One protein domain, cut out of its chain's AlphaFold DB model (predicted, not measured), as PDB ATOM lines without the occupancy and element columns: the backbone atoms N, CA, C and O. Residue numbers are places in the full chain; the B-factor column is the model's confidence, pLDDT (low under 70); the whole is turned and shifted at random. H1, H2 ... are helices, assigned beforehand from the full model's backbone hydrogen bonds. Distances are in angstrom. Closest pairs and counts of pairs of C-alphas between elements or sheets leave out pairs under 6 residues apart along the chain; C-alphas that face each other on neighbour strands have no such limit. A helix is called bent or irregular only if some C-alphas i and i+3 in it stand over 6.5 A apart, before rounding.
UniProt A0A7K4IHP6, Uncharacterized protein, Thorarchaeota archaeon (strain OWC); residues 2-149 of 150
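AT A GLANCE: This is residues 2 to 149 of the 150 residues of an uncharacterized protein of Thorarchaeota archaeon (strain OWC) (UniProt A0A7K4IHP6). The long helix H9 forms one side, with H4 crossing it and H1 packed on its earlier part, while the short helices H5 to H8 make a chain leading from H4's end back to where H9 begins. H2 and H3 sit on the far side from H9, and long links with no named element join H1, H2, H3 and H4. The printed part has 148 residues with nine named helices, H1 to H9 in order, and no named strand: all helix. It is compact, with a radius of gyration of the C-alphas of 16.4 A and spans of 47 by 45 by 30 A.

IN THESE COORDINATES: Find C-alpha 122 at (39.113, 22.842, -15.581); from there H9 runs 39.0 A to C-alpha 148 at (8.202, 45.439, -7.918). H4 is residues 73 to 84, 16.3 A, and H1 residues 2 to 8, from C-alpha 2 at (42.467, 35.016, -14.936). Then look for H5 at 87 to 93, H6 at 95 to 102, H7 at 104 to 112, H8 at 115 to 119, H2 at 24 to 29 and H3 at 41 to 51, 16.1 A.

HOW THE PARTS SIT: H9 touches H4 with residues 134 to 143 alone, at a steep tilt of 44 degrees; the closest C-alphas, of Gly 84 and Thr 139, are 4.0 A apart. With residues 124 to 128 alone it touches H1, closest at the C-alphas of Val 3 and Leu 124, 5.4 A. H7 and H9 are near each other, as are H3 and H6. H2 and H3 only just touch, with 3 pairs of C-alphas within 8 A, the closest those of Leu 26 and Ile 49, 6.9 A. H3 is only just irregular: C-alphas 42 and 45 are 6.8 A apart. Each O i to N i+4 pair is within hydrogen-bond range in H1, H2, H4, H5, H8 and H9, against 5 of 7 in H3, 3 of 4 in H6 and 4 of 5 in H7.

THE WHOLE: The C-alphas farthest apart, of Glu 29 and Pro 122, are 47.0 A apart. The printed part has no cut; the links H1 to H2, H2 to H3 and H3 to H4 are long. Residue 149 is under 70 in pLDDT.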
ATOM      1  N   LYS A   2      42.270  36.201 -14.059       91.00
ATOM      2  CA  LYS A   2      42.467  35.016 -14.936       91.00
ATOM      3  C   LYS A   2      41.172  34.393 -15.489       91.00
ATOM      4  O   LYS A   2      41.110  34.098 -16.675       91.00
ATOM      5  N   VAL A   3      40.141  34.239 -14.651       93.44
ATOM      6  CA  VAL A   3      38.827  33.697 -15.053       93.44
ATOM      7  C   VAL A   3      38.151  34.568 -16.116       93.44
ATOM      8  O   VAL A   3      37.724  34.050 -17.139       93.44
ATOM      9  N   ARG A   4      38.116  35.891 -15.920       91.88
ATOM     10  CA  ARG A   4      37.500  36.833 -16.869       91.88
ATOM     11  C   ARG A   4      38.276  36.933 -18.179       91.88
ATOM     12  O   ARG A   4      37.675  36.980 -19.244       91.88
ATOM     13  N   ASN A   5      39.607  36.904 -18.119       91.25
ATOM     14  CA  ASN A   5      40.431  36.866 -19.329       91.25
ATOM     15  C   ASN A   5      40.188  35.575 -20.117       91.25
ATOM     16  O   ASN A   5      40.072  35.605 -21.340       91.25
ATOM     17  N   PHE A   6      40.072  34.444 -19.413       93.94
ATOM     18  CA  PHE A   6      39.721  33.174 -20.033       93.94
ATOM     19  C   PHE A   6      38.338  33.239 -20.684       93.94
ATOM     20  O   PHE A   6      38.235  32.928 -21.862       93.94
ATOM     21  N   GLU A   7      37.324  33.731 -19.971       93.19
ATOM     22  CA  GLU A   7      35.965  33.952 -20.479       93.19
ATOM     23  C   GLU A   7      35.950  34.805 -21.759       93.19
ATOM     24  O   GLU A   7      35.477  34.353 -22.802       93.19
ATOM     25  N   LYS A   8      36.520  36.017 -21.714       90.12
ATOM     26  CA  LYS A   8      36.524  36.962 -22.843       90.12
ATOM     27  C   LYS A   8      37.205  36.412 -24.088       90.12
ATOM     28  O   LYS A   8      36.836  36.781 -25.199       90.12
ATOM     29  N   SER A   9      38.163  35.502 -23.919       91.06
ATOM     30  CA  SER A   9      38.860  34.881 -25.045       91.06
ATOM     31  C   SER A   9      37.957  34.028 -25.954       91.06
ATOM     32  O   SER A   9      38.391  33.661 -27.044       91.06
ATOM     33  N   PHE A  10      36.714  33.748 -25.538       91.62
ATOM     34  CA  PHE A  10      35.692  33.055 -26.333       91.62
ATOM     35  C   PHE A  10      34.691  34.001 -27.021       91.62
ATOM     36  O   PHE A  10      33.860  33.536 -27.797       91.62
ATOM     37  N   TYR A  11      34.734  35.310 -26.747       88.94
ATOM     38  CA  TYR A  11      33.732  36.265 -27.246       88.94
ATOM     39  C   TYR A  11      34.099  36.918 -28.576       88.94
ATOM     40  O   TYR A  11      33.218  37.478 -29.227       88.94
ATOM     41  N   SER A  12      35.360  36.811 -29.000       86.69
ATOM     42  CA  SER A  12      35.830  37.368 -30.269       86.69
ATOM     43  C   SER A  12      35.017  36.836 -31.452       86.69
ATOM     44  O   SER A  12      34.946  35.629 -31.667       86.69
ATOM     45  N   GLY A  13      34.431  37.743 -32.230       82.94
ATOM     46  CA  GLY A  13      33.600  37.445 -33.396       82.94
ATOM     47  C   GLY A  13      32.172  37.009 -33.057       82.94
ATOM     48  O   GLY A  13      31.502  36.419 -33.902       82.94
ATOM     49  N   SER A  14      31.701  37.242 -31.831       86.06
ATOM     50  CA  SER A  14      30.339  36.889 -31.414       86.06
ATOM     51  C   SER A  14      29.455  38.122 -31.233       86.06
ATOM     52  O   SER A  14      29.943  39.219 -30.986       86.06
ATOM     53  N   VAL A  15      28.133  37.922 -31.232       80.44
ATOM     54  CA  VAL A  15      27.119  38.971 -30.963       80.44
ATOM     55  C   VAL A  15      27.176  39.558 -29.540       80.44
ATOM     56  O   VAL A  15      26.363  40.408 -29.183       80.44
ATOM     57  N   VAL A  16      28.082  39.050 -28.696       84.06
ATOM     58  CA  VAL A  16      28.389  39.611 -27.374       84.06
ATOM     59  C   VAL A  16      29.264  40.852 -27.494       84.06
ATOM     60  O   VAL A  16      29.208  41.721 -26.627       84.06
ATOM     61  N   GLU A  17      30.095  40.917 -28.530       86.88
ATOM     62  CA  GLU A  17      30.862  42.116 -28.816       86.88
ATOM     63  C   GLU A  17      29.947  43.213 -29.353       86.88
ATOM     64  O   GLU A  17      28.899  42.963 -29.945       86.88
ATOM     65  N   SER A  18      30.374  44.450 -29.143       89.50
ATOM     66  CA  SER A  18      29.748  45.621 -29.734       89.50
ATOM     67  C   SER A  18      30.848  46.503 -30.323       89.50
ATOM     68  O   SER A  18      31.992  46.489 -29.848       89.50
ATOM     69  N   ALA A  19      30.510  47.252 -31.372       92.06
ATOM     70  CA  ALA A  19      31.404  48.238 -31.957       92.06
ATOM     71  C   ALA A  19      31.845  49.271 -30.900       92.06
ATOM     72  O   ALA A  19      31.151  49.545 -29.917       92.06
ATOM     73  N   ARG A  20      33.059  49.801 -31.068       91.44
ATOM     74  CA  ARG A  20      33.680  50.743 -30.114       91.44
ATOM     75  C   ARG A  20      33.929  52.123 -30.700       91.44
ATOM     76  O   ARG A  20      34.053  53.078 -29.947       91.44
ATOM     77  N   PHE A  21      33.983  52.217 -32.022       92.50
ATOM     78  CA  PHE A  21      34.207  53.457 -32.745       92.50
ATOM     79  C   PHE A  21      33.095  53.641 -33.763       92.50
ATOM     80  O   PHE A  21      32.706  52.697 -34.447       92.50
ATOM     81  N   PHE A  22      32.595  54.868 -33.843       94.44
ATOM     82  CA  PHE A  22      31.461  55.228 -34.677       94.44
ATOM     83  C   PHE A  22      31.756  56.546 -35.374       94.44
ATOM     84  O   PHE A  22      32.380  57.439 -34.798       94.44
ATOM     85  N   GLN A  23      31.269  56.697 -36.602       95.38
ATOM     86  CA  GLN A  23      31.283  58.000 -37.251       95.38
ATOM     87  C   GLN A  23      30.303  58.930 -36.531       95.38
ATOM     88  O   GLN A  23      29.124  58.605 -36.382       95.38
ATOM     89  N   ALA A  24      30.770  60.112 -36.128       96.50
ATOM     90  CA  ALA A  24      29.958  61.065 -35.371       96.50
ATOM     91  C   ALA A  24      28.694  61.520 -36.125       96.50
ATOM     92  O   ALA A  24      27.691  61.866 -35.506       96.50
ATOM     93  N   LYS A  25      28.730  61.531 -37.466       97.12
ATOM     94  CA  LYS A  25      27.556  61.822 -38.301       97.12
ATOM     95  C   LYS A  25      26.494  60.729 -38.157       97.12
ATOM     96  O   LYS A  25      25.381  61.046 -37.756       97.12
ATOM     97  N   LEU A  26      26.863  59.466 -38.392       96.12
ATOM     98  CA  LEU A  26      25.950  58.322 -38.276       96.12
ATOM     99  C   LEU A  26      25.380  58.194 -36.864       96.12
ATOM    100  O   LEU A  26      24.188  57.959 -36.701       96.12
ATOM    101  N   ALA A  27      26.212  58.400 -35.839       96.69
ATOM    102  CA  ALA A  27      25.753  58.339 -34.458       96.69
ATOM    103  C   ALA A  27      24.674  59.387 -34.150       96.69
ATOM    104  O   ALA A  27      23.690  59.067 -33.489       96.69
ATOM    105  N   ARG A  28      24.830  60.618 -34.659       96.56
ATOM    106  CA  ARG A  28      23.819  61.677 -34.518       96.56
ATOM    107  C   ARG A  28      22.564  61.396 -35.338       96.56
ATOM    108  O   ARG A  28      21.467  61.609 -34.840       96.56
ATOM    109  N   GLU A  29      22.725  60.889 -36.555       96.69
ATOM    110  CA  GLU A  29      21.621  60.559 -37.463       96.69
ATOM    111  C   GLU A  29      20.659  59.526 -36.865       96.69
ATOM    112  O   GLU A  29      19.448  59.673 -36.977       96.69
ATOM    113  N   VAL A  30      21.187  58.521 -36.158       96.12
ATOM    114  CA  VAL A  30      20.363  57.501 -35.489       96.12
ATOM    115  C   VAL A  30      19.946  57.875 -34.059       96.12
ATOM    116  O   VAL A  30      19.410  57.036 -33.330       96.12
ATOM    117  N   GLY A  31      20.213  59.111 -33.626       95.50
ATOM    118  CA  GLY A  31      19.836  59.610 -32.301       95.50
ATOM    119  C   GLY A  31      20.653  59.041 -31.135       95.50
ATOM    120  O   GLY A  31      20.162  59.010 -30.013       95.50
ATOM    121  N   GLY A  32      21.877  58.563 -31.376       95.06
ATOM    122  CA  GLY A  32      22.819  58.164 -30.326       95.06
ATOM    123  C   GLY A  32      22.451  56.898 -29.536       95.06
ATOM    124  O   GLY A  32      21.652  56.055 -29.965       95.06
ATOM    125  N   PHE A  33      23.094  56.742 -28.373       94.69
ATOM    126  CA  PHE A  33      22.827  55.658 -27.420       94.69
ATOM    127  C   PHE A  33      21.459  55.820 -26.745       94.69
ATOM    128  O   PHE A  33      20.865  56.892 -26.743       94.69
ATOM    129  N   GLU A  34      20.939  54.735 -26.176       92.94
ATOM    130  CA  GLU A  34      19.699  54.774 -25.400       92.94
ATOM    131  C   GLU A  34      19.969  55.156 -23.937       92.94
ATOM    132  O   GLU A  34      20.281  54.292 -23.123       92.94
ATOM    133  N   GLU A  35      19.799  56.431 -23.587       89.44
ATOM    134  CA  GLU A  35      20.115  56.959 -22.245       89.44
ATOM    135  C   GLU A  35      19.302  56.314 -21.106       89.44
ATOM    136  O   GLU A  35      19.763  56.226 -19.971       89.44
ATOM    137  N   GLY A  36      18.094  55.817 -21.396       90.31
ATOM    138  CA  GLY A  36      17.238  55.141 -20.413       90.31
ATOM    139  C   GLY A  36      17.586  53.669 -20.160       90.31
ATOM    140  O   GLY A  36      16.864  52.988 -19.424       90.31
ATOM    141  N   LEU A  37      18.630  53.139 -20.800       93.38
ATOM    142  CA  LEU A  37      19.054  51.751 -20.662       93.38
ATOM    143  C   LEU A  37      20.473  51.676 -20.137       93.38
ATOM    144  O   LEU A  37      21.361  52.340 -20.639       93.38
ATOM    145  N   VAL A  38      20.676  50.765 -19.191       94.00
ATOM    146  CA  VAL A  38      22.012  50.378 -18.728       94.00
ATOM    147  C   VAL A  38      22.343  48.968 -19.222       94.00
ATOM    148  O   VAL A  38      23.469  48.642 -19.596       94.00
ATOM    149  N   PHE A  39      21.345  48.083 -19.248       93.56
ATOM    150  CA  PHE A  39      21.508  46.715 -19.713       93.56
ATOM    151  C   PHE A  39      21.771  46.676 -21.224       93.56
ATOM    152  O   PHE A  39      20.888  47.009 -22.009       93.56
ATOM    153  N   PHE A  40      22.972  46.238 -21.623       90.94
ATOM    154  CA  PHE A  40      23.436  46.236 -23.022       90.94
ATOM    155  C   PHE A  40      23.354  47.603 -23.718       90.94
ATOM    156  O   PHE A  40      23.215  47.657 -24.942       90.94
ATOM    157  N   GLU A  41      23.502  48.705 -22.974       92.81
ATOM    158  CA  GLU A  41      23.507  50.067 -23.533       92.81
ATOM    159  C   GLU A  41      24.490  50.199 -24.710       92.81
ATOM    160  O   GLU A  41      24.147  50.704 -25.777       92.81
ATOM    161  N   GLU A  42      25.670  49.594 -24.569       92.00
ATOM    162  CA  GLU A  42      26.741  49.551 -25.563       92.00
ATOM    163  C   GLU A  42      26.324  48.931 -26.902       92.00
ATOM    164  O   GLU A  42      26.938  49.214 -27.925       92.00
ATOM    165  N   SER A  43      25.301  48.073 -26.927       91.75
ATOM    166  CA  SER A  43      24.815  47.425 -28.153       91.75
ATOM    167  C   SER A  43      23.756  48.253 -28.885       91.75
ATOM    168  O   SER A  43      23.439  47.950 -30.034       91.75
ATOM    169  N   THR A  44      23.204  49.291 -28.250       94.31
ATOM    170  CA  THR A  44      22.056  50.044 -28.785       94.31
ATOM    171  C   THR A  44      22.432  50.876 -30.006       94.31
ATOM    172  O   THR A  44      21.773  50.777 -31.038       94.31
ATOM    173  N   LEU A  45      23.528  51.634 -29.937       95.25
ATOM    174  CA  LEU A  45      23.994  52.451 -31.055       95.25
ATOM    175  C   LEU A  45      24.392  51.614 -32.289       95.25
ATOM    176  O   LEU A  45      23.846  51.878 -33.364       95.25
ATOM    177  N   PRO A  46      25.263  50.584 -32.186       94.19
ATOM    178  CA  PRO A  46      25.567  49.735 -33.335       94.19
ATOM    179  C   PRO A  46      24.323  49.060 -33.914       94.19
ATOM    180  O   PRO A  46      24.219  48.933 -35.127       94.19
ATOM    181  N   TYR A  47      23.350  48.681 -33.081       92.50
ATOM    182  CA  TYR A  47      22.084  48.153 -33.582       92.50
ATOM    183  C   TYR A  47      21.337  49.173 -34.449       92.50
ATOM    184  O   TYR A  47      20.921  48.837 -35.556       92.50
ATOM    185  N   LYS A  48      21.179  50.419 -33.983       94.19
ATOM    186  CA  LYS A  48      20.484  51.461 -34.755       94.19
ATOM    187  C   LYS A  48      21.208  51.763 -36.076       94.19
ATOM    188  O   LYS A  48      20.559  51.886 -37.108       94.19
ATOM    189  N   ILE A  49      22.541  51.794 -36.063       95.75
ATOM    190  CA  ILE A  49      23.370  51.973 -37.268       95.75
ATOM    191  C   ILE A  49      23.197  50.797 -38.243       95.75
ATOM    192  O   ILE A  49      22.974  51.015 -39.432       95.75
ATOM    193  N   LEU A  50      23.222  49.558 -37.741       93.50
ATOM    194  CA  LEU A  50      22.997  48.354 -38.547       93.50
ATOM    195  C   LEU A  50      21.611  48.353 -39.202       93.50
ATOM    196  O   LEU A  50      21.466  47.946 -40.352       93.50
ATOM    197  N   ARG A  51      20.580  48.832 -38.494       92.56
ATOM    198  CA  ARG A  51      19.216  48.957 -39.037       92.56
ATOM    199  C   ARG A  51      19.113  49.956 -40.190       92.56
ATOM    200  O   ARG A  51      18.213  49.794 -41.008       92.56
ATOM    201  N   ASN A  52      20.050  50.897 -40.297       93.69
ATOM    202  CA  ASN A  52      20.181  51.811 -41.433       93.69
ATOM    203  C   ASN A  52      21.068  51.250 -42.566       93.69
ATOM    204  O   ASN A  52      21.405  51.980 -43.491       93.69
ATOM    205  N   GLY A  53      21.443  49.966 -42.515       94.12
ATOM    206  CA  GLY A  53      22.148  49.273 -43.601       94.12
ATOM    207  C   GLY A  53      23.674  49.375 -43.563       94.12
ATOM    208  O   GLY A  53      24.334  48.934 -44.500       94.12
ATOM    209  N   TYR A  54      24.250  49.926 -42.494       94.81
ATOM    210  CA  TYR A  54      25.700  50.043 -42.341       94.81
ATOM    211  C   TYR A  54      26.307  48.807 -41.669       94.81
ATOM    212  O   TYR A  54      25.720  48.224 -40.756       94.81
ATOM    213  N   ASP A  55      27.524  48.437 -42.074       91.44
ATOM    214  CA  ASP A  55      28.286  47.391 -41.392       91.44
ATOM    215  C   ASP A  55      28.808  47.877 -40.028       91.44
ATOM    216  O   ASP A  55      29.423  48.938 -39.911       91.44
ATOM    217  N   VAL A  56      28.585  47.064 -38.997       91.75
ATOM    218  CA  VAL A  56      29.049  47.293 -37.617       91.75
ATOM    219  C   VAL A  56      29.926  46.153 -37.089       91.75
ATOM    220  O   VAL A  56      30.284  46.146 -35.910       91.75
ATOM    221  N   PHE A  57      30.274  45.184 -37.941       89.88
ATOM    222  CA  PHE A  57      31.065  44.001 -37.590       89.88
ATOM    223  C   PHE A  57      32.532  44.103 -38.023       89.88
ATOM    224  O   PHE A  57      33.348  43.273 -37.614       89.88
ATOM    225  N   SER A  58      32.877  45.125 -38.812       89.69
ATOM    226  CA  SER A  58      34.249  45.449 -39.206       89.69
ATOM    227  C   SER A  58      35.214  45.493 -38.009       89.69
ATOM    228  O   SER A  58      34.928  46.079 -36.963       89.69
ATOM    229  N   ARG A  59      36.391  44.873 -38.170       89.12
ATOM    230  CA  ARG A  59      37.429  44.767 -37.130       89.12
ATOM    231  C   ARG A  59      38.734  45.403 -37.583       89.12
ATOM    232  O   ARG A  59      39.125  45.291 -38.741       89.12
ATOM    233  N   VAL A  60      39.457  45.974 -36.628       89.50
ATOM    234  CA  VAL A  60      40.846  46.414 -36.800       89.50
ATOM    235  C   VAL A  60      41.798  45.441 -36.098       89.50
ATOM    236  O   VAL A  60      41.391  44.715 -35.192       89.50
ATOM    237  N   LYS A  61      43.067  45.404 -36.524       88.06
ATOM    238  CA  LYS A  61      44.097  44.521 -35.941       88.06
ATOM    239  C   LYS A  61      44.442  44.831 -34.471       88.06
ATOM    240  O   LYS A  61      44.670  43.872 -33.734       88.06
ATOM    241  N   PRO A  62      44.527  46.104 -34.026       88.31
ATOM    242  CA  PRO A  62      44.898  46.406 -32.647       88.31
ATOM    243  C   PRO A  62      43.906  45.825 -31.624       88.31
ATOM    244  O   PRO A  62      42.693  45.913 -31.833       88.31
ATOM    245  N   PRO A  63      44.395  45.249 -30.511       83.75
ATOM    246  CA  PRO A  63      43.534  44.717 -29.467       83.75
ATOM    247  C   PRO A  63      42.920  45.834 -28.615       83.75
ATOM    248  O   PRO A  63      43.451  46.938 -28.511       83.75
ATOM    249  N   ILE A  64      41.823  45.508 -27.932       84.31
ATOM    250  CA  ILE A  64      41.258  46.348 -26.873       84.31
ATOM    251  C   ILE A  64      41.897  45.930 -25.547       84.31
ATOM    252  O   ILE A  64      41.740  44.787 -25.108       84.31
ATOM    253  N   PHE A  65      42.592  46.859 -24.894       86.12
ATOM    254  CA  PHE A  65      43.136  46.633 -23.557       86.12
ATOM    255  C   PHE A  65      42.050  46.826 -22.495       86.12
ATOM    256  O   PHE A  65      41.314  47.810 -22.491       86.12
ATOM    257  N   HIS A  66      41.938  45.859 -21.587       82.75
ATOM    258  CA  HIS A  66      40.990  45.898 -20.480       82.75
ATOM    259  C   HIS A  66      41.736  46.090 -19.158       82.75
ATOM    260  O   HIS A  66      42.377  45.161 -18.670       82.75
ATOM    261  N   HIS A  67      41.602  47.268 -18.553       85.50
ATOM    262  CA  HIS A  67      42.160  47.567 -17.233       85.50
ATOM    263  C   HIS A  67      41.206  47.083 -16.132       85.50
ATOM    264  O   HIS A  67      40.287  47.787 -15.721       85.50
ATOM    265  N   GLU A  68      41.376  45.837 -15.684       82.38
ATOM    266  CA  GLU A  68      40.475  45.176 -14.719       82.38
ATOM    267  C   GLU A  68      41.183  44.729 -13.425       82.38
ATOM    268  O   GLU A  68      40.686  43.872 -12.695       82.38
ATOM    269  N   GLU A  69      42.349  45.309 -13.142       79.62
ATOM    270  CA  GLU A  69      43.294  44.873 -12.103       79.62
ATOM    271  C   GLU A  69      42.681  44.868 -10.691       79.62
ATOM    272  O   GLU A  69      42.875  43.914  -9.940       79.62
ATOM    273  N   ASN A  70      41.810  45.835 -10.387       83.62
ATOM    274  CA  ASN A  70      41.120  45.976  -9.096       83.62
ATOM    275  C   ASN A  70      39.776  45.227  -9.051       83.62
ATOM    276  O   ASN A  70      38.732  45.777  -8.687       83.62
ATOM    277  N   PHE A  71      39.766  43.964  -9.482       87.75
ATOM    278  CA  PHE A  71      38.536  43.174  -9.523       87.75
ATOM    279  C   PHE A  71      38.048  42.791  -8.115       87.75
ATOM    280  O   PHE A  71      38.666  41.973  -7.438       87.75
ATOM    281  N   SER A  72      36.870  43.294  -7.737       93.38
ATOM    282  CA  SER A  72      36.110  42.847  -6.565       93.38
ATOM    283  C   SER A  72      34.816  42.164  -6.999       93.38
ATOM    284  O   SER A  72      34.026  42.742  -7.754       93.38
ATOM    285  N   LEU A  73      34.578  40.948  -6.498       93.88
ATOM    286  CA  LEU A  73      33.374  40.175  -6.813       93.88
ATOM    287  C   LEU A  73      32.107  40.915  -6.372       93.88
ATOM    288  O   LEU A  73      31.156  41.003  -7.142       93.88
ATOM    289  N   LEU A  74      32.101  41.504  -5.175       95.62
ATOM    290  CA  LEU A  74      30.934  42.227  -4.669       95.62
ATOM    291  C   LEU A  74      30.615  43.452  -5.534       95.62
ATOM    292  O   LEU A  74      29.472  43.639  -5.948       95.62
ATOM    293  N   THR A  75      31.628  44.259  -5.862       94.69
ATOM    294  CA  THR A  75      31.469  45.419  -6.754       94.69
ATOM    295  C   THR A  75      30.974  44.985  -8.130       94.69
ATOM    296  O   THR A  75      30.117  45.638  -8.723       94.69
ATOM    297  N   TRP A  76      31.474  43.858  -8.632       94.88
ATOM    298  CA  TRP A  76      31.046  43.288  -9.901       94.88
ATOM    299  C   TRP A  76      29.578  42.846  -9.885       94.88
ATOM    300  O   TRP A  76      28.815  43.225 -10.773       94.88
ATOM    301  N   LEU A  77      29.144  42.111  -8.859       97.50
ATOM    302  CA  LEU A  77      27.756  41.661  -8.734       97.50
ATOM    303  C   LEU A  77      26.786  42.824  -8.501       97.50
ATOM    304  O   LEU A  77      25.708  42.830  -9.089       97.50
ATOM    305  N   ARG A  78      27.187  43.862  -7.752       97.25
ATOM    306  CA  ARG A  78      26.415  45.114  -7.633       97.25
ATOM    307  C   ARG A  78      26.188  45.771  -8.994       97.25
ATOM    308  O   ARG A  78      25.070  46.195  -9.278       97.25
ATOM    309  N   LYS A  79      27.203  45.792  -9.867       95.31
ATOM    310  CA  LYS A  79      27.040  46.262 -11.255       95.31
ATOM    311  C   LYS A  79      26.042  45.396 -12.025       95.31
ATOM    312  O   LYS A  79      25.152  45.936 -12.667       95.31
ATOM    313  N   LYS A  80      26.130  44.065 -11.931       96.31
ATOM    314  CA  LYS A  80      25.191  43.152 -12.618       96.31
ATOM    315  C   LYS A  80      23.752  43.284 -12.130       96.31
ATOM    316  O   LYS A  80      22.838  43.203 -12.951       96.31
ATOM    317  N   PHE A  81      23.564  43.529 -10.837       97.50
ATOM    318  CA  PHE A  81      22.272  43.881 -10.258       97.50
ATOM    319  C   PHE A  81      21.749  45.204 -10.818       97.50
ATOM    320  O   PHE A  81      20.630  45.253 -11.324       97.50
ATOM    321  N   TYR A  82      22.573  46.257 -10.806       96.75
ATOM    322  CA  TYR A  82      22.206  47.559 -11.365       96.75
ATOM    323  C   TYR A  82      21.817  47.458 -12.847       96.75
ATOM    324  O   TYR A  82      20.771  47.967 -13.240       96.75
ATOM    325  N   TYR A  83      22.582  46.709 -13.646       95.44
ATOM    326  CA  TYR A  83      22.262  46.453 -15.052       95.44
ATOM    327  C   TYR A  83      20.924  45.722 -15.183       95.44
ATOM    328  O   TYR A  83      20.086  46.105 -15.993       95.44
ATOM    329  N   GLY A  84      20.679  44.712 -14.345       95.50
ATOM    330  CA  GLY A  84      19.433  43.947 -14.341       95.50
ATOM    331  C   GLY A  84      18.168  44.793 -14.208       95.50
ATOM    332  O   GLY A  84      17.147  44.425 -14.787       95.50
ATOM    333  N   LYS A  85      18.237  45.962 -13.555       95.75
ATOM    334  CA  LYS A  85      17.085  46.864 -13.409       95.75
ATOM    335  C   LYS A  85      16.462  47.255 -14.749       95.75
ATOM    336  O   LYS A  85      15.248  47.333 -14.838       95.75
ATOM    337  N   THR A  86      17.251  47.410 -15.813       95.44
ATOM    338  CA  THR A  86      16.746  47.854 -17.129       95.44
ATOM    339  C   THR A  86      16.597  46.726 -18.160       95.44
ATOM    340  O   THR A  86      16.265  46.984 -19.318       95.44
ATOM    341  N   VAL A  87      16.763  45.449 -17.772       93.69
ATOM    342  CA  VAL A  87      16.715  44.314 -18.723       93.69
ATOM    343  C   VAL A  87      15.375  44.179 -19.448       93.69
ATOM    344  O   VAL A  87      15.328  43.782 -20.610       93.69
ATOM    345  N   HIS A  88      14.273  44.490 -18.767       91.94
ATOM    346  CA  HIS A  88      12.929  44.357 -19.321       91.94
ATOM    347  C   HIS A  88      12.665  45.425 -20.391       91.94
ATOM    348  O   HIS A  88      12.146  45.095 -21.454       91.94
ATOM    349  N   LEU A  89      13.111  46.665 -20.154       92.69
ATOM    350  CA  LEU A  89      13.080  47.748 -21.138       92.69
ATOM    351  C   LEU A  89      13.925  47.393 -22.369       92.69
ATOM    352  O   LEU A  89      13.461  47.563 -23.496       92.69
ATOM    353  N   TYR A  90      15.126  46.837 -22.163       93.12
ATOM    354  CA  TYR A  90      15.994  46.400 -23.260       93.12
ATOM    355  C   TYR A  90      15.336  45.296 -24.101       93.12
ATOM    356  O   TYR A  90      15.282  45.402 -25.324       93.12
ATOM    357  N   ARG A  91      14.764  44.267 -23.461       91.75
ATOM    358  CA  ARG A  91      14.048  43.179 -24.155       91.75
ATOM    359  C   ARG A  91      12.834  43.664 -24.942       91.75
ATOM    360  O   ARG A  91      12.559  43.125 -26.008       91.75
ATOM    361  N   HIS A  92      12.127  44.666 -24.429       91.38
ATOM    362  CA  HIS A  92      10.987  45.257 -25.119       91.38
ATOM    363  C   HIS A  92      11.427  46.082 -26.339       91.38
ATOM    364  O   HIS A  92      10.943  45.849 -27.442       91.38
ATOM    365  N   LYS A  93      12.374  47.017 -26.166       91.69
ATOM    366  CA  LYS A  93      12.825  47.930 -27.235       91.69
ATOM    367  C   LYS A  93      13.699  47.253 -28.303       91.69
ATOM    368  O   LYS A  93      13.647  47.645 -29.463       91.69
ATOM    369  N   TYR A  94      14.488  46.244 -27.930       91.06
ATOM    370  CA  TYR A  94      15.488  45.594 -28.791       91.06
ATOM    371  C   TYR A  94      15.246  44.080 -28.903       91.06
ATOM    372  O   TYR A  94      16.186  43.282 -28.866       91.06
ATOM    373  N   SER A  95      13.981  43.667 -29.029       85.25
ATOM    374  CA  SER A  95      13.540  42.263 -28.981       85.25
ATOM    375  C   SER A  95      14.366  41.329 -29.877       85.25
ATOM    376  O   SER A  95      14.915  40.350 -29.370       85.25
ATOM    377  N   ALA A  96      14.568  41.683 -31.150       82.19
ATOM    378  CA  ALA A  96      15.313  40.881 -32.125       82.19
ATOM    379  C   ALA A  96      16.756  40.543 -31.691       82.19
ATOM    380  O   ALA A  96      17.203  39.409 -31.849       82.19
ATOM    381  N   TYR A  97      17.481  41.501 -31.106       80.50
ATOM    382  CA  TYR A  97      18.857  41.299 -30.623       80.50
ATOM    383  C   TYR A  97      18.896  40.688 -29.221       80.50
ATOM    384  O   TYR A  97      19.746  39.846 -28.908       80.50
ATOM    385  N   SER A  98      17.946  41.081 -28.374       83.31
ATOM    386  CA  SER A  98      17.905  40.667 -26.976       83.31
ATOM    387  C   SER A  98      17.726  39.159 -26.803       83.31
ATOM    388  O   SER A  98      18.247  38.598 -25.837       83.31
ATOM    389  N   VAL A  99      17.060  38.482 -27.747       83.06
ATOM    390  CA  VAL A  99      16.894  37.022 -27.717       83.06
ATOM    391  C   VAL A  99      18.258  36.335 -27.733       83.06
ATOM    392  O   VAL A  99      18.559  35.554 -26.832       83.06
ATOM    393  N   ALA A 100      19.127  36.681 -28.683       81.94
ATOM    394  CA  ALA A 100      20.462  36.095 -28.768       81.94
ATOM    395  C   ALA A 100      21.372  36.569 -27.619       81.94
ATOM    396  O   ALA A 100      22.046  35.759 -26.980       81.94
ATOM    397  N   GLN A 101      21.365  37.868 -27.298       84.44
ATOM    398  CA  GLN A 101      22.286  38.434 -26.306       84.44
ATOM    399  C   GLN A 101      21.984  38.014 -24.863       84.44
ATOM    400  O   GLN A 101      22.921  37.881 -24.065       84.44
ATOM    401  N   THR A 102      20.705  37.807 -24.527       83.50
ATOM    402  CA  THR A 102      20.260  37.435 -23.172       83.50
ATOM    403  C   THR A 102      20.003  35.944 -22.993       83.50
ATOM    404  O   THR A 102      19.802  35.500 -21.863       83.50
ATOM    405  N   SER A 103      20.044  35.161 -24.073       84.69
ATOM    406  CA  SER A 103      19.899  33.710 -24.003       84.69
ATOM    407  C   SER A 103      21.094  33.079 -23.293       84.69
ATOM    408  O   SER A 103      22.238  33.164 -23.747       84.69
ATOM    409  N   VAL A 104      20.818  32.403 -22.176       84.00
ATOM    410  CA  VAL A 104      21.813  31.605 -21.445       84.00
ATOM    411  C   VAL A 104      22.370  30.509 -22.350       84.00
ATOM    412  O   VAL A 104      23.578  30.302 -22.382       84.00
ATOM    413  N   TRP A 105      21.519  29.874 -23.160       81.81
ATOM    414  CA  TRP A 105      21.930  28.844 -24.113       81.81
ATOM    415  C   TRP A 105      22.887  29.384 -25.169       81.81
ATOM    416  O   TRP A 105      23.942  28.796 -25.389       81.81
ATOM    417  N   PHE A 106      22.566  30.531 -25.773       84.06
ATOM    418  CA  PHE A 106      23.438  31.148 -26.769       84.06
ATOM    419  C   PHE A 106      24.789  31.544 -26.153       84.06
ATOM    420  O   PHE A 106      25.842  31.287 -26.735       84.06
ATOM    421  N   ARG A 107      24.775  32.109 -24.940       84.56
ATOM    422  CA  ARG A 107      25.992  32.462 -24.193       84.56
ATOM    423  C   ARG A 107      26.850  31.242 -23.880       84.56
ATOM    424  O   ARG A 107      28.057  31.285 -24.097       84.56
ATOM    425  N   SER A 108      26.233  30.159 -23.422       85.12
ATOM    426  CA  SER A 108      26.920  28.899 -23.133       85.12
ATOM    427  C   SER A 108      27.469  28.240 -24.401       85.12
ATOM    428  O   SER A 108      28.580  27.710 -24.393       85.12
ATOM    429  N   ALA A 109      26.748  28.340 -25.521       86.88
ATOM    430  CA  ALA A 109      27.167  27.785 -26.806       86.88
ATOM    431  C   ALA A 109      28.478  28.398 -27.333       86.88
ATOM    432  O   ALA A 109      29.226  27.720 -28.039       86.88
ATOM    433  N   LEU A 110      28.816  29.638 -26.955       87.81
ATOM    434  CA  LEU A 110      30.110  30.249 -27.301       87.81
ATOM    435  C   LEU A 110      31.293  29.464 -26.720       87.81
ATOM    436  O   LEU A 110      32.315  29.305 -27.388       87.81
ATOM    437  N   PHE A 111      31.140  28.915 -25.513       89.44
ATOM    438  CA  PHE A 111      32.146  28.035 -24.916       89.44
ATOM    439  C   PHE A 111      32.129  26.648 -25.566       89.44
ATOM    440  O   PHE A 111      33.189  26.047 -25.742       89.44
ATOM    441  N   MET A 112      30.954  26.169 -25.995       84.75
ATOM    442  CA  MET A 112      30.808  24.868 -26.659       84.75
ATOM    443  C   MET A 112      31.500  24.808 -28.024       84.75
ATOM    444  O   MET A 112      32.091  23.781 -28.353       84.75
ATOM    445  N   LYS A 113      31.517  25.912 -28.788       85.12
ATOM    446  CA  LYS A 113      32.245  25.988 -30.072       85.12
ATOM    447  C   LYS A 113      33.717  25.588 -29.942       85.12
ATOM    448  O   LYS A 113      34.270  24.990 -30.854       85.12
ATOM    449  N   ASN A 114      34.334  25.878 -28.796       86.75
ATOM    450  CA  ASN A 114      35.719  25.528 -28.483       86.75
ATOM    451  C   ASN A 114      35.810  24.742 -27.164       86.75
ATOM    452  O   ASN A 114      36.706  24.984 -26.347       86.75
ATOM    453  N   TRP A 115      34.890  23.795 -26.946       90.19
ATOM    454  CA  TRP A 115      34.732  23.098 -25.662       90.19
ATOM    455  C   TRP A 115      36.010  22.395 -25.185       90.19
ATOM    456  O   TRP A 115      36.299  22.406 -23.991       90.19
ATOM    457  N   ARG A 116      36.831  21.863 -26.104       91.94
ATOM    458  CA  ARG A 116      38.128  21.239 -25.778       91.94
ATOM    459  C   ARG A 116      39.090  22.225 -25.109       91.94
ATOM    460  O   ARG A 116      39.728  21.892 -24.116       91.94
ATOM    461  N   ARG A 117      39.155  23.468 -25.604       93.62
ATOM    462  CA  ARG A 117      39.956  24.543 -24.994       93.62
ATOM    463  C   ARG A 117      39.366  24.989 -23.658       93.62
ATOM    464  O   ARG A 117      40.122  25.328 -22.749       93.62
ATOM    465  N   PHE A 118      38.037  25.009 -23.547       93.88
ATOM    466  CA  PHE A 118      37.347  25.370 -22.312       93.88
ATOM    467  C   PHE A 118      37.626  24.345 -21.201       93.88
ATOM    468  O   PHE A 118      38.169  24.702 -20.156       93.88
ATOM    469  N   LEU A 119      37.363  23.061 -21.459       92.19
ATOM    470  CA  LEU A 119      37.563  21.974 -20.495       92.19
ATOM    471  C   LEU A 119      39.037  21.612 -20.271       92.19
ATOM    472  O   LEU A 119      39.374  21.122 -19.198       92.19
ATOM    473  N   GLY A 120      39.934  21.937 -21.208       93.81
ATOM    474  CA  GLY A 120      41.383  21.783 -21.029       93.81
ATOM    475  C   GLY A 120      41.975  22.643 -19.901       93.81
ATOM    476  O   GLY A 120      43.133  22.467 -19.532       93.81
ATOM    477  N   ARG A 121      41.202  23.578 -19.327       95.25
ATOM    478  CA  ARG A 121      41.579  24.359 -18.137       95.25
ATOM    479  C   ARG A 121      40.480  24.279 -17.068       95.25
ATOM    480  O   ARG A 121      39.820  25.287 -16.803       95.25
ATOM    481  N   PRO A 122      40.298  23.124 -16.400       93.94
ATOM    482  CA  PRO A 122      39.113  22.842 -15.581       93.94
ATOM    483  C   PRO A 122      38.900  23.849 -14.441       93.94
ATOM    484  O   PRO A 122      37.784  24.313 -14.229       93.94
ATOM    485  N   LYS A 123      39.977  24.285 -13.766       96.88
ATOM    486  CA  LYS A 123      39.898  25.309 -12.706       96.88
ATOM    487  C   LYS A 123      39.347  26.649 -13.220       96.88
ATOM    488  O   LYS A 123      38.584  27.311 -12.522       96.88
ATOM    489  N   LEU A 124      39.725  27.059 -14.436       96.44
ATOM    490  CA  LEU A 124      39.231  28.303 -15.035       96.44
ATOM    491  C   LEU A 124      37.806  28.140 -15.559       96.44
ATOM    492  O   LEU A 124      37.001  29.041 -15.355       96.44
ATOM    493  N   ALA A 125      37.487  27.002 -16.180       95.06
ATOM    494  CA  ALA A 125      36.136  26.690 -16.640       95.06
ATOM    495  C   ALA A 125      35.123  26.702 -15.489       95.06
ATOM    496  O   ALA A 125      34.089  27.361 -15.593       95.06
ATOM    497  N   PHE A 126      35.460  26.064 -14.364       95.75
ATOM    498  CA  PHE A 126      34.652  26.123 -13.147       95.75
ATOM    499  C   PHE A 126      34.483  27.562 -12.654       95.75
ATOM    500  O   PHE A 126      33.367  27.995 -12.382       95.75
ATOM    501  N   GLY A 127      35.573  28.338 -12.611       95.94
ATOM    502  CA  GLY A 127      35.513  29.750 -12.241       95.94
ATOM    503  C   GLY A 127      34.587  30.571 -13.145       95.94
ATOM    504  O   GLY A 127      33.859  31.425 -12.643       95.94
ATOM    505  N   VAL A 128      34.578  30.306 -14.457       95.50
ATOM    506  CA  VAL A 128      33.658  30.960 -15.403       95.50
ATOM    507  C   VAL A 128      32.223  30.557 -15.094       95.50
ATOM    508  O   VAL A 128      31.391  31.438 -14.910       95.50
ATOM    509  N   ALA A 129      31.935  29.259 -14.984       94.06
ATOM    510  CA  ALA A 129      30.590  28.772 -14.686       94.06
ATOM    511  C   ALA A 129      30.051  29.369 -13.374       94.06
ATOM    512  O   ALA A 129      28.956  29.926 -13.353       94.06
ATOM    513  N   PHE A 130      30.859  29.344 -12.310       96.19
ATOM    514  CA  PHE A 130      30.513  29.926 -11.018       96.19
ATOM    515  C   PHE A 130      30.247  31.434 -11.112       96.19
ATOM    516  O   PHE A 130      29.211  31.910 -10.647       96.19
ATOM    517  N   LEU A 131      31.138  32.187 -11.768       95.56
ATOM    518  CA  LEU A 131      30.960  33.627 -11.949       95.56
ATOM    519  C   LEU A 131      29.680  33.928 -12.735       95.56
ATOM    520  O   LEU A 131      28.891  34.757 -12.294       95.56
ATOM    521  N   LYS A 132      29.436  33.236 -13.855       94.25
ATOM    522  CA  LYS A 132      28.234  33.420 -14.681       94.25
ATOM    523  C   LYS A 132      26.955  33.151 -13.895       94.25
ATOM    524  O   LYS A 132      26.026  33.946 -14.008       94.25
ATOM    525  N   SER A 133      26.912  32.097 -13.081       94.94
ATOM    526  CA  SER A 133      25.758  31.804 -12.221       94.94
ATOM    527  C   SER A 133      25.454  32.964 -11.270       94.94
ATOM    528  O   SER A 133      24.308  33.409 -11.197       94.94
ATOM    529  N   LEU A 134      26.478  33.518 -10.612       97.19
ATOM    530  CA  LEU A 134      26.316  34.681  -9.735       97.19
ATOM    531  C   LEU A 134      25.882  35.938 -10.505       97.19
ATOM    532  O   LEU A 134      25.023  36.680 -10.032       97.19
ATOM    533  N   GLU A 135      26.443  36.183 -11.693       96.12
ATOM    534  CA  GLU A 135      26.043  37.311 -12.541       96.12
ATOM    535  C   GLU A 135      24.571  37.219 -12.951       96.12
ATOM    536  O   GLU A 135      23.848  38.209 -12.835       96.12
ATOM    537  N   TYR A 136      24.122  36.047 -13.413       94.69
ATOM    538  CA  TYR A 136      22.729  35.829 -13.796       94.69
ATOM    539  C   TYR A 136      21.798  36.022 -12.607       94.69
ATOM    540  O   TYR A 136      20.797  36.723 -12.738       94.69
ATOM    541  N   PHE A 137      22.153  35.470 -11.446       96.25
ATOM    542  CA  PHE A 137      21.379  35.652 -10.225       96.25
ATOM    543  C   PHE A 137      21.257  37.135  -9.849       96.25
ATOM    544  O   PHE A 137      20.147  37.636  -9.682       96.25
ATOM    545  N   ALA A 138      22.369  37.876  -9.820       97.56
ATOM    546  CA  ALA A 138      22.364  39.308  -9.527       97.56
ATOM    547  C   ALA A 138      21.519  40.108 -10.535       97.56
ATOM    548  O   ALA A 138      20.726  40.962 -10.140       97.56
ATOM    549  N   THR A 139      21.641  39.820 -11.834       95.88
ATOM    550  CA  THR A 139      20.835  40.461 -12.884       95.88
ATOM    551  C   THR A 139      19.344  40.144 -12.746       95.88
ATOM    552  O   THR A 139      18.525  41.048 -12.903       95.88
ATOM    553  N   ILE A 140      18.974  38.901 -12.420       95.31
ATOM    554  CA  ILE A 140      17.576  38.515 -12.177       95.31
ATOM    555  C   ILE A 140      17.021  39.261 -10.961       95.31
ATOM    556  O   ILE A 140      15.937  39.830 -11.058       95.31
ATOM    557  N   LEU A 141      17.772  39.334  -9.858       96.62
ATOM    558  CA  LEU A 141      17.371  40.109  -8.681       96.62
ATOM    559  C   LEU A 141      17.129  41.582  -9.027       96.62
ATOM    560  O   LEU A 141      16.112  42.141  -8.625       96.62
ATOM    561  N   GLY A 142      18.013  42.198  -9.816       96.88
ATOM    562  CA  GLY A 142      17.834  43.578 -10.281       96.88
ATOM    563  C   GLY A 142      16.577  43.759 -11.134       96.88
ATOM    564  O   GLY A 142      15.851  44.742 -10.981       96.88
ATOM    565  N   ALA A 143      16.288  42.787 -11.998       95.19
ATOM    566  CA  ALA A 143      15.105  42.793 -12.851       95.19
ATOM    567  C   ALA A 143      13.801  42.660 -12.051       95.19
ATOM    568  O   ALA A 143      12.834  43.368 -12.335       95.19
ATOM    569  N   VAL A 144      13.777  41.765 -11.058       95.31
ATOM    570  CA  VAL A 144      12.635  41.572 -10.153       95.31
ATOM    571  C   VAL A 144      12.425  42.819  -9.299       95.31
ATOM    572  O   VAL A 144      11.318  43.349  -9.279       95.31
ATOM    573  N   TYR A 145      13.491  43.341  -8.687       95.00
ATOM    574  CA  TYR A 145      13.459  44.570  -7.891       95.00
ATOM    575  C   TYR A 145      12.826  45.734  -8.667       95.00
ATOM    576  O   TYR A 145      11.872  46.348  -8.200       95.00
ATOM    577  N   SER A 146      13.270  45.969  -9.908       92.75
ATOM    578  CA  SER A 146      12.728  47.056 -10.730       92.75
ATOM    579  C   SER A 146      11.260  46.867 -11.122       92.75
ATOM    580  O   SER A 146      10.567  47.861 -11.324       92.75
ATOM    581  N   LYS A 147      10.777  45.625 -11.268       86.88
ATOM    582  CA  LYS A 147       9.362  45.353 -11.569       86.88
ATOM    583  C   LYS A 147       8.454  45.571 -10.363       86.88
ATOM    584  O   LYS A 147       7.310  45.967 -10.545       86.88
ATOM    585  N   LEU A 148       8.960  45.308  -9.161       87.06
ATOM    586  CA  LEU A 148       8.202  45.439  -7.918       87.06
ATOM    587  C   LEU A 148       8.106  46.890  -7.413       87.06
ATOM    588  O   LEU A 148       7.395  47.123  -6.443       87.06
ATOM    589  N   LYS A 149       8.778  47.858  -8.067       62.81
ATOM    590  CA  LYS A 149       8.871  49.268  -7.628       62.81
ATOM    591  C   LYS A 149       9.278  49.424  -6.145       62.81
ATOM    592  O   LYS A 149       8.847  50.369  -5.489       62.81
TER     593      LYS A 149